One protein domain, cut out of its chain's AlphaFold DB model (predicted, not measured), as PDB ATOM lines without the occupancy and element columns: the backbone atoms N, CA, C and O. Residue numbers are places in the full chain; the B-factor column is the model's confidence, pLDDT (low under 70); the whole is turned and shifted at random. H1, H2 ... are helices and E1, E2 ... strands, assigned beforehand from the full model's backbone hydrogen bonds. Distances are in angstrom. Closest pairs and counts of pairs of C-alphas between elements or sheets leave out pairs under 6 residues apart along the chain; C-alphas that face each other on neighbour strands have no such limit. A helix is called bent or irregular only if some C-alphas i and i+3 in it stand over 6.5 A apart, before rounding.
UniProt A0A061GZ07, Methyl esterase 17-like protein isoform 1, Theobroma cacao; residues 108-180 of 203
ATOM      1  N   VAL A 108     -40.667 -21.693 -20.568       82.56
ATOM      2  CA  VAL A 108     -40.910 -20.238 -20.488       82.56
ATOM      3  C   VAL A 108     -39.933 -19.559 -19.539       82.56
ATOM      4  O   VAL A 108     -39.492 -18.441 -19.793       82.56
ATOM      5  N   SER A 109     -39.593 -20.239 -18.454       84.06
ATOM      6  CA  SER A 109     -38.742 -19.764 -17.374       84.06
ATOM      7  C   SER A 109     -37.488 -20.620 -17.242       84.06
ATOM      8  O   SER A 109     -37.476 -21.789 -17.627       84.06
ATOM      9  N   ASP A 110     -36.447 -20.071 -16.619       83.19
ATOM     10  CA  ASP A 110     -35.241 -20.835 -16.269       83.19
ATOM     11  C   ASP A 110     -35.555 -22.036 -15.367       83.19
ATOM     12  O   ASP A 110     -34.851 -23.045 -15.400       83.19
ATOM     13  N   GLN A 111     -36.628 -21.948 -14.573       84.38
ATOM     14  CA  GLN A 111     -37.074 -23.051 -13.734       84.38
ATOM     15  C   GLN A 111     -37.611 -24.219 -14.569       84.38
ATOM     16  O   GLN A 111     -37.292 -25.361 -14.259       84.38
ATOM     17  N   ASP A 112     -38.309 -23.951 -15.678       83.69
ATOM     18  CA  ASP A 112     -38.788 -25.010 -16.579       83.69
ATOM     19  C   ASP A 112     -37.627 -25.835 -17.150       83.69
ATOM     20  O   ASP A 112     -37.763 -27.038 -17.351       83.69
ATOM     21  N   TYR A 113     -36.471 -25.207 -17.396       81.19
ATOM     22  CA  TYR A 113     -35.266 -25.917 -17.835       81.19
ATOM     23  C   TYR A 113     -34.666 -26.771 -16.721       81.19
ATOM     24  O   TYR A 113     -34.304 -27.918 -16.968       81.19
ATOM     25  N   LYS A 114     -34.598 -26.237 -15.496       80.81
ATOM     26  CA  LYS A 114     -34.093 -26.976 -14.327       80.81
ATOM     27  C   LYS A 114     -34.965 -28.180 -13.982       80.81
ATOM     28  O   LYS A 114     -34.437 -29.212 -13.592       80.81
ATOM     29  N   ASP A 115     -36.278 -28.052 -14.136       78.56
ATOM     30  CA  ASP A 115     -37.231 -29.114 -13.804       78.56
ATOM     31  C   ASP A 115     -37.294 -30.209 -14.882       78.56
ATOM     32  O   ASP A 115     -37.726 -31.331 -14.614       78.56
ATOM     33  N   ALA A 116     -36.890 -29.891 -16.113       76.25
ATOM     34  CA  ALA A 116     -37.003 -30.777 -17.265       76.25
ATOM     35  C   ALA A 116     -35.691 -31.475 -17.656       76.25
ATOM     36  O   ALA A 116     -35.749 -32.527 -18.296       76.25
ATOM     37  N   ASP A 117     -34.530 -30.898 -17.345       75.50
ATOM     38  CA  ASP A 117     -33.233 -31.460 -17.730       75.50
ATOM     39  C   ASP A 117     -32.627 -32.260 -16.562       75.50
ATOM     40  O   ASP A 117     -32.372 -31.690 -15.498       75.50
ATOM     41  N   PRO A 118     -32.412 -33.579 -16.704       75.25
ATOM     42  CA  PRO A 118     -31.770 -34.363 -15.656       75.25
ATOM     43  C   PRO A 118     -30.317 -33.913 -15.450       75.25
ATOM     44  O   PRO A 118     -29.580 -33.677 -16.409       75.25
ATOM     45  N   ASP A 119     -29.869 -33.847 -14.191       81.31
ATOM     46  CA  ASP A 119     -28.467 -33.547 -13.889       81.31
ATOM     47  C   ASP A 119     -27.564 -34.724 -14.286       81.31
ATOM     48  O   ASP A 119     -27.436 -35.737 -13.592       81.31
ATOM     49  N   LEU A 120     -26.918 -34.567 -15.438       83.50
ATOM     50  CA  LEU A 120     -25.971 -35.525 -16.001       83.50
ATOM     51  C   LEU A 120     -24.525 -35.014 -15.948       83.50
ATOM     52  O   LEU A 120     -23.644 -35.605 -16.579       83.50
ATOM     53  N   SER A 121     -24.252 -33.963 -15.167       84.62
ATOM     54  CA  SER A 121     -22.933 -33.318 -15.068       84.62
ATOM     55  C   SER A 121     -21.805 -34.293 -14.710       84.62
ATOM     56  O   SER A 121     -20.702 -34.190 -15.250       84.62
ATOM     57  N   LYS A 122     -22.095 -35.316 -13.893       89.62
ATOM     58  CA  LYS A 122     -21.149 -36.381 -13.502       89.62
ATOM     59  C   LYS A 122     -20.551 -37.177 -14.670       89.62
ATOM     60  O   LYS A 122     -19.527 -37.831 -14.492       89.62
ATOM     61  N   TYR A 123     -21.183 -37.166 -15.844       86.88
ATOM     62  CA  TYR A 123     -20.705 -37.885 -17.029       86.88
ATOM     63  C   TYR A 123     -19.892 -37.002 -17.990       86.88
ATOM     64  O   TYR A 123     -19.360 -37.515 -18.976       86.88
ATOM     65  N   GLY A 124     -19.765 -35.701 -17.709       91.00
ATOM     66  CA  GLY A 124     -19.096 -34.744 -18.588       91.00
ATOM     67  C   GLY A 124     -19.850 -34.541 -19.904       91.00
ATOM     68  O   GLY A 124     -21.079 -34.483 -19.932       91.00
ATOM     69  N   ASP A 125     -19.119 -34.423 -21.014       92.06
ATOM     70  CA  ASP A 125     -19.732 -34.252 -22.333       92.06
ATOM     71  C   ASP A 125     -20.265 -35.580 -22.904       92.06
ATOM     72  O   ASP A 125     -19.549 -36.355 -23.555       92.06
ATOM     73  N   ILE A 126     -21.558 -35.809 -22.678       92.56
ATOM     74  CA  ILE A 126     -22.291 -37.002 -23.116       92.56
ATOM     75  C   ILE A 126     -22.853 -36.907 -24.534       92.56
ATOM     76  O   ILE A 126     -23.330 -37.913 -25.063       92.56
ATOM     77  N   ASN A 127     -22.836 -35.725 -25.148       90.75
ATOM     78  CA  ASN A 127     -23.578 -35.440 -26.370       90.75
ATOM     79  C   ASN A 127     -22.646 -35.387 -27.581       90.75
ATOM     80  O   ASN A 127     -21.607 -34.737 -27.571       90.75
ATOM     81  N   GLN A 128     -23.036 -36.045 -28.663       91.88
ATOM     82  CA  GLN A 128     -22.468 -35.825 -29.984       91.88
ATOM     83  C   GLN A 128     -23.425 -34.933 -30.769       91.88
ATOM     84  O   GLN A 128     -24.552 -35.328 -31.082       91.88
ATOM     85  N   THR A 129     -22.976 -33.723 -31.084       89.00
ATOM     86  CA  THR A 129     -23.752 -32.768 -31.871       89.00
ATOM     87  C   THR A 129     -23.629 -33.052 -33.363       89.00
ATOM     88  O   THR A 129     -22.603 -33.506 -33.866       89.00
ATOM     89  N   VAL A 130     -24.712 -32.777 -34.081       85.75
ATOM     90  CA  VAL A 130     -24.802 -32.916 -35.532       85.75
ATOM     91  C   VAL A 130     -25.186 -31.561 -36.115       85.75
ATOM     92  O   VAL A 130     -26.168 -30.939 -35.692       85.75
ATOM     93  N   TYR A 131     -24.414 -31.120 -37.104       85.69
ATOM     94  CA  TYR A 131     -24.586 -29.853 -37.809       85.69
ATOM     95  C   TYR A 131     -25.223 -30.140 -39.165       85.69
ATOM     96  O   TYR A 131     -24.561 -30.531 -40.117       85.69
ATOM     97  N   GLY A 132     -26.549 -30.036 -39.217       77.88
ATOM     98  CA  GLY A 132     -27.320 -30.255 -40.446       77.88
ATOM     99  C   GLY A 132     -27.598 -28.986 -41.254       77.88
ATOM    100  O   GLY A 132     -28.405 -29.047 -42.174       77.88
ATOM    101  N   LEU A 133     -27.021 -27.844 -40.867       77.81
ATOM    102  CA  LEU A 133     -27.095 -26.567 -41.585       77.81
ATOM    103  C   LEU A 133     -25.674 -26.076 -41.920       77.81
ATOM    104  O   LEU A 133     -24.706 -26.738 -41.556       77.81
ATOM    105  N   GLU A 134     -25.576 -24.926 -42.593       76.75
ATOM    106  CA  GLU A 134     -24.325 -24.237 -42.949       76.75
ATOM    107  C   GLU A 134     -23.321 -24.138 -41.784       76.75
ATOM    108  O   GLU A 134     -23.717 -24.110 -40.618       76.75
ATOM    109  N   ALA A 135     -22.029 -24.037 -42.113       68.12
ATOM    110  CA  ALA A 135     -20.906 -24.151 -41.173       68.12
ATOM    111  C   ALA A 135     -20.966 -23.205 -39.952       68.12
ATOM    112  O   ALA A 135     -20.466 -23.565 -38.890       68.12
ATOM    113  N   ASP A 136     -21.636 -22.055 -40.069       78.38
ATOM    114  CA  ASP A 136     -21.754 -21.054 -38.997       78.38
ATOM    115  C   ASP A 136     -23.051 -21.171 -38.175       78.38
ATOM    116  O   ASP A 136     -23.369 -20.315 -37.346       78.38
ATOM    117  N   GLN A 137     -23.855 -22.209 -38.413       78.44
ATOM    118  CA  GLN A 137     -25.131 -22.396 -37.731       78.44
ATOM    119  C   GLN A 137     -24.990 -23.271 -36.478       78.44
ATOM    120  O   GLN A 137     -24.219 -24.232 -36.458       78.44
ATOM    121  N   PRO A 138     -25.796 -23.006 -35.430       80.56
ATOM    122  CA  PRO A 138     -25.799 -23.835 -34.233       80.56
ATOM    123  C   PRO A 138     -26.227 -25.276 -34.556       80.56
ATOM    124  O   PRO A 138     -26.994 -25.502 -35.507       80.56
ATOM    125  N   PRO A 139     -25.804 -26.258 -33.734       83.38
ATOM    126  CA  PRO A 139     -26.084 -27.666 -33.974       83.38
ATOM    127  C   PRO A 139     -27.588 -27.917 -34.125       83.38
ATOM    128  O   PRO A 139     -28.430 -27.344 -33.423       83.38
ATOM    129  N   THR A 140     -27.951 -28.774 -35.076       83.31
ATOM    130  CA  THR A 140     -29.355 -29.045 -35.411       83.31
ATOM    131  C   THR A 140     -29.929 -30.177 -34.579       83.31
ATOM    132  O   THR A 140     -31.114 -30.154 -34.235       83.31
ATOM    133  N   SER A 141     -29.100 -31.161 -34.244       85.44
ATOM    134  CA  SER A 141     -29.491 -32.350 -33.496       85.44
ATOM    135  C   SER A 141     -28.358 -32.853 -32.607       85.44
ATOM    136  O   SER A 141     -27.205 -32.453 -32.763       85.44
ATOM    137  N   THR A 142     -28.706 -33.695 -31.642       88.56
ATOM    138  CA  THR A 142     -27.773 -34.340 -30.720       88.56
ATOM    139  C   THR A 142     -28.124 -35.809 -30.563       88.56
ATOM    140  O   THR A 142     -29.290 -36.199 -30.659       88.56
ATOM    141  N   ILE A 143     -27.120 -36.628 -30.294       91.50
ATOM    142  CA  ILE A 143     -27.277 -38.014 -29.865       91.50
ATOM    143  C   ILE A 143     -26.369 -38.261 -28.662       91.50
ATOM    144  O   ILE A 143     -25.267 -37.722 -28.597       91.50
ATOM    145  N   ILE A 144     -26.812 -39.080 -27.708       91.19
ATOM    146  CA  ILE A 144     -25.944 -39.506 -26.604       91.19
ATOM    147  C   ILE A 144     -24.847 -40.412 -27.175       91.19
ATOM    148  O   ILE A 144     -25.153 -41.378 -27.883       91.19
ATOM    149  N   LYS A 145     -23.579 -40.106 -26.874       94.62
ATOM    150  CA  LYS A 145     -22.422 -40.889 -27.336       94.62
ATOM    151  C   LYS A 145     -22.545 -42.339 -26.865       94.62
ATOM    152  O   LYS A 145     -22.980 -42.599 -25.741       94.62
ATOM    153  N   GLU A 146     -22.134 -43.277 -27.712       93.50
ATOM    154  CA  GLU A 146     -22.344 -44.719 -27.521       93.50
ATOM    155  C   GLU A 146     -21.893 -45.222 -26.141       93.50
ATOM    156  O   GLU A 146     -22.648 -45.909 -25.451       93.50
ATOM    157  N   GLN A 147     -20.725 -44.777 -25.663       94.25
ATOM    158  CA  GLN A 147     -20.176 -45.171 -24.360       94.25
ATOM    159  C   GLN A 147     -21.035 -44.766 -23.146       94.25
ATOM    160  O   GLN A 147     -20.815 -45.273 -22.041       94.25
ATOM    161  N   PHE A 148     -21.994 -43.853 -23.330       95.06
ATOM    162  CA  PHE A 148     -22.912 -43.382 -22.292       95.06
ATOM    163  C   PHE A 148     -24.342 -43.897 -22.463       95.06
ATOM    164  O   PHE A 148     -25.076 -43.917 -21.480       95.06
ATOM    165  N   GLN A 149     -24.739 -44.367 -23.652       94.19
ATOM    166  CA  GLN A 149     -26.119 -44.790 -23.924       94.19
ATOM    167  C   GLN A 149     -26.602 -45.840 -22.925       94.19
ATOM    168  O   GLN A 149     -27.649 -45.663 -22.310       94.19
ATOM    169  N   ARG A 150     -25.816 -46.895 -22.680       94.81
ATOM    170  CA  ARG A 150     -26.185 -47.892 -21.669       94.81
ATOM    171  C   ARG A 150     -26.123 -47.340 -20.249       94.81
ATOM    172  O   ARG A 150     -26.995 -47.644 -19.455       94.81
ATOM    173  N   LYS A 151     -25.099 -46.551 -19.922       93.75
ATOM    174  CA  LYS A 151     -24.876 -46.045 -18.555       93.75
ATOM    175  C   LYS A 151     -25.974 -45.090 -18.090       93.75
ATOM    176  O   LYS A 151     -26.224 -45.022 -16.894       93.75
ATOM    177  N   ILE A 152     -26.568 -44.357 -19.026       91.62
ATOM    178  CA  ILE A 152     -27.580 -43.337 -18.758       91.62
ATOM    179  C   ILE A 152     -28.968 -43.906 -19.060       91.62
ATOM    180  O   ILE A 152     -29.769 -44.060 -18.151       91.62
ATOM    181  N   LEU A 153     -29.228 -44.323 -20.304       91.75
ATOM    182  CA  LEU A 153     -30.584 -44.647 -20.769       91.75
ATOM    183  C   LEU A 153     -31.026 -46.098 -20.514       91.75
ATOM    184  O   LEU A 153     -32.220 -46.366 -20.450       91.75
ATOM    185  N   TYR A 154     -30.091 -47.051 -20.435       95.25
ATOM    186  CA  TYR A 154     -30.412 -48.492 -20.450       95.25
ATOM    187  C   TYR A 154     -29.689 -49.279 -19.348       95.25
ATOM    188  O   TYR A 154     -29.367 -50.457 -19.521       95.25
ATOM    189  N   HIS A 155     -29.382 -48.640 -18.216       94.94
ATOM    190  CA  HIS A 155     -28.504 -49.238 -17.202       94.94
ATOM    191  C   HIS A 155     -29.172 -50.393 -16.446       94.94
ATOM    192  O   HIS A 155     -28.480 -51.317 -16.021       94.94
ATOM    193  N   LEU A 156     -30.505 -50.377 -16.346       96.06
ATOM    194  CA  LEU A 156     -31.320 -51.469 -15.800       96.06
ATOM    195  C   LEU A 156     -31.900 -52.398 -16.878       96.06
ATOM    196  O   LEU A 156     -32.650 -53.316 -16.556       96.06
ATOM    197  N   SER A 157     -31.592 -52.167 -18.155       96.19
ATOM    198  CA  SER A 157     -32.104 -52.986 -19.256       96.19
ATOM    199  C   SER A 157     -31.227 -54.213 -19.512       96.19
ATOM    200  O   SER A 157     -30.031 -54.246 -19.187       96.19
ATOM    201  N   SER A 158     -31.821 -55.217 -20.161       97.75
ATOM    202  CA  SER A 158     -31.095 -56.381 -20.670       97.75
ATOM    203  C   SER A 158     -30.003 -55.963 -21.663       97.75
ATOM    204  O   SER A 158     -29.977 -54.837 -22.183       97.75
ATOM    205  N   LYS A 159     -29.045 -56.857 -21.929       96.75
ATOM    206  CA  LYS A 159     -28.001 -56.553 -22.914       96.75
ATOM    207  C   LYS A 159     -28.579 -56.497 -24.321       96.75
ATOM    208  O   LYS A 159     -28.191 -55.619 -25.083       96.75
ATOM    209  N   GLU A 160     -29.530 -57.366 -24.604       97.88
ATOM    210  CA  GLU A 160     -30.267 -57.470 -25.851       97.88
ATOM    211  C   GLU A 160     -31.002 -56.159 -26.154       97.88
ATOM    212  O   GLU A 160     -30.811 -55.592 -27.230       97.88
ATOM    213  N   ASP A 161     -31.749 -55.614 -25.186       97.25
ATOM    214  CA  ASP A 161     -32.473 -54.346 -25.352       97.25
ATOM    215  C   ASP A 161     -31.519 -53.164 -25.527       97.25
ATOM    216  O   ASP A 161     -31.728 -52.318 -26.396       97.25
ATOM    217  N   SER A 162     -30.441 -53.110 -24.738       95.56
ATOM    218  CA  SER A 162     -29.434 -52.051 -24.860       95.56
ATOM    219  C   SER A 162     -28.724 -52.090 -26.216       95.56
ATOM    220  O   SER A 162     -28.445 -51.032 -26.780       95.56
ATOM    221  N   THR A 163     -28.428 -53.279 -26.747       96.12
ATOM    222  CA  THR A 163     -27.825 -53.442 -28.077       96.12
ATOM    223  C   THR A 163     -28.813 -53.057 -29.172       96.12
ATOM    224  O   THR A 163     -28.461 -52.290 -30.068       96.12
ATOM    225  N   LEU A 164     -30.065 -53.513 -29.079       96.88
ATOM    226  CA  LEU A 164     -31.113 -53.136 -30.024       96.88
ATOM    227  C   LEU A 164     -31.325 -51.617 -30.043       96.88
ATOM    228  O   LEU A 164     -31.443 -51.018 -31.111       96.88
ATOM    229  N   ALA A 165     -31.333 -50.978 -28.874       93.81
ATOM    230  CA  ALA A 165     -31.441 -49.532 -28.764       93.81
ATOM    231  C   ALA A 165     -30.277 -48.815 -29.452       93.81
ATOM    232  O   ALA A 165     -30.525 -47.919 -30.257       93.81
ATOM    233  N   ALA A 166     -29.030 -49.228 -29.205       92.88
ATOM    234  CA  ALA A 166     -27.853 -48.638 -29.846       92.88
ATOM    235  C   ALA A 166     -27.929 -48.705 -31.384       92.88
ATOM    236  O   ALA A 166     -27.586 -47.740 -32.063       92.88
ATOM    237  N   MET A 167     -28.475 -49.795 -31.938       94.62
ATOM    238  CA  MET A 167     -28.687 -49.954 -33.386       94.62
ATOM    239  C   MET A 167     -29.810 -49.068 -33.955       94.62
ATOM    240  O   MET A 167     -29.841 -48.799 -35.157       94.62
ATOM    241  N   LEU A 168     -30.769 -48.648 -33.125       94.69
ATOM    242  CA  LEU A 168     -31.968 -47.916 -33.551       94.69
ATOM    243  C   LEU A 168     -31.940 -46.423 -33.216       94.69
ATOM    244  O   LEU A 168     -32.729 -45.667 -33.799       94.69
ATOM    245  N   LEU A 169     -31.086 -46.004 -32.281       91.00
ATOM    246  CA  LEU A 169     -30.950 -44.614 -31.865       91.00
ATOM    247  C   LEU A 169     -30.569 -43.724 -33.051       91.00
ATOM    248  O   LEU A 169     -29.820 -44.093 -33.953       91.00
ATOM    249  N   ARG A 170     -31.140 -42.521 -33.058       90.44
ATOM    250  CA  ARG A 170     -30.922 -41.503 -34.087       90.44
ATOM    251  C   ARG A 170     -30.774 -40.146 -33.414       90.44
ATOM    252  O   ARG A 170     -31.387 -39.951 -32.362       90.44
ATOM    253  N   PRO A 171     -30.035 -39.203 -34.018       88.62
ATOM    254  CA  PRO A 171     -29.965 -37.840 -33.513       88.62
ATOM    255  C   PRO A 171     -31.357 -37.223 -33.334       88.62
ATOM    256  O   PRO A 171     -32.177 -37.221 -34.256       88.62
ATOM    257  N   GLY A 172     -31.625 -36.718 -32.131       83.44
ATOM    258  CA  GLY A 172     -32.827 -35.966 -31.788       83.44
ATOM    259  C   GLY A 172     -32.621 -34.469 -32.047       83.44
ATOM    260  O   GLY A 172     -31.523 -33.959 -31.832       83.44
ATOM    261  N   PRO A 173     -33.633 -33.727 -32.518       78.62
ATOM    262  CA  PRO A 173     -33.462 -32.323 -32.892       78.62
ATOM    263  C   PRO A 173     -33.351 -31.411 -31.671       78.62
ATOM    264  O   PRO A 173     -34.211 -31.448 -30.809       78.62
ATOM    265  N   LEU A 174     -32.371 -30.513 -31.621       74.25
ATOM    266  CA  LEU A 174     -32.137 -29.666 -30.441       74.25
ATOM    267  C   LEU A 174     -33.132 -28.506 -30.299       74.25
ATOM    268  O   LEU A 174     -33.488 -28.114 -29.191       74.25
ATOM    269  N   ARG A 175     -33.592 -27.938 -31.418       68.31
ATOM    270  CA  ARG A 175     -34.370 -26.683 -31.415       68.31
ATOM    271  C   ARG A 175     -35.742 -26.805 -30.740       68.31
ATOM    272  O   ARG A 175     -36.076 -25.916 -29.963       68.31
ATOM    273  N   PRO A 176     -36.525 -27.882 -30.956       64.00
ATOM    274  CA  PRO A 176     -37.769 -28.084 -30.215       64.00
ATOM    275  C   PRO A 176     -37.567 -28.283 -28.703       64.00
ATOM    276  O   PRO A 176     -38.491 -28.043 -27.940       64.00
ATOM    277  N   PHE A 177     -36.380 -28.687 -28.242       61.56
ATOM    278  CA  PHE A 177     -36.118 -28.901 -26.813       61.56
ATOM    279  C   PHE A 177     -35.714 -27.630 -26.054       61.56
ATOM    280  O   PHE A 177     -35.632 -27.671 -24.836       61.56
ATOM    281  N   ARG A 178     -35.466 -26.507 -26.743       62.34
ATOM    282  CA  ARG A 178     -34.911 -25.279 -26.136       62.34
ATOM    283  C   ARG A 178     -35.782 -24.025 -26.258       62.34
ATOM    284  O   ARG A 178     -35.287 -22.921 -26.091       62.34
ATOM    285  N   GLY A 179     -37.054 -24.158 -26.626       65.12
ATOM    286  CA  GLY A 179     -37.894 -22.967 -26.817       65.12
ATOM    287  C   GLY A 179     -39.335 -23.238 -27.213       65.12
ATOM    288  O   GLY A 179     -39.986 -22.382 -27.813       65.12
ATOM    289  N   VAL A 180     -39.842 -24.441 -26.941       72.50
ATOM    290  CA  VAL A 180     -41.264 -24.719 -27.146       72.50
ATOM    291  C   VAL A 180     -42.051 -23.953 -26.094       72.50
ATOM    292  O   VAL A 180     -41.927 -24.243 -24.909       72.50
TER     293      VAL A 180
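What this domain is: This is residues 108 to 180 of the 203 residues of the protein "Methyl esterase 17-like protein isoform 1" of Theobroma cacao (UniProt A0A061GZ07). A small open frame is built on a two-stranded hairpin, E1 and E2, near its middle; two helices, H2 and H3, form a head beyond the end of the hairpin away from its loop, and a short helix, H1, lies off to one side. From the head, residues 169 to 180 run back past the hairpin, and residues 172 to 173 pair beside E2. The printed part has 73 residues, with three named helices and two named strands in the order H1, E1, E2, H2, H3; the sheet E1 - E2 is antiparallel. The class is mixed, helices and strands, with under half of the residues in named elements. The whole is loose, with a radius of gyration of the C-alphas of 14.2 A and spans of 37 by 32 by 21 A.

Where its parts are: H1 is residues 110 to 116, 10.1 A long, and begins at C-alpha 110 at (-35.241, -20.835, -16.269). E1, residues 127 to 130, is 9.6 A long. E2, residues 141 to 144, is 10.5 A long and ends at C-alpha 144 at (-25.944, -39.506, -26.604). H2, residues 146 to 153, is 10.7 A long and irregular: C-alphas 147 and 150 are 7.1 A apart. H3, residues 159 to 168, is 14.3 A long and ends at C-alpha 168 at (-31.968, -47.916, -33.551).

How they stand to each other: E1 and E2 are a hairpin of antiparallel neighbours, with 150 degrees between their directions. The C-alphas of Thr 129 and Thr 142 face each other at 4.5 A. N 128 and O 143 are within hydrogen-bond range at 2.8 A, and so are N 143 and O 128 at 3.0 A. Residues 141 to 142 of E2 also pair antiparallel with residues 172 to 173. A tight link of 1 residue joins E2 to H2. H2 and H3 only just touch, with 3 pairs of C-alphas within 8 A, the closest being those of Arg 150 and Ser 162 at 6.2 A. They run opposite ways at a steep tilt of 64 degrees. H1 is apart from E2, H2 and H3, and H3 is apart from E1 and E2. Every O i to N i+4 pair is within hydrogen-bond range in H1 and H3; in H2 it is 2 of 4.

The domain as a whole: The two C-alphas farthest apart are those of Asp 136 and Ser 158, 40.9 A. The first and last printed C-alphas, Val 108 and Val 180, are 8.0 A apart. The printed part has no cut. The links H1 to E1 and E1 to E2 are short, each of 10 residues, and the link H2 to H3 is tight, of 5 residues. The mean pLDDT of the printed part is 85.9; residue 135 and residues 175 to 179 are under 70.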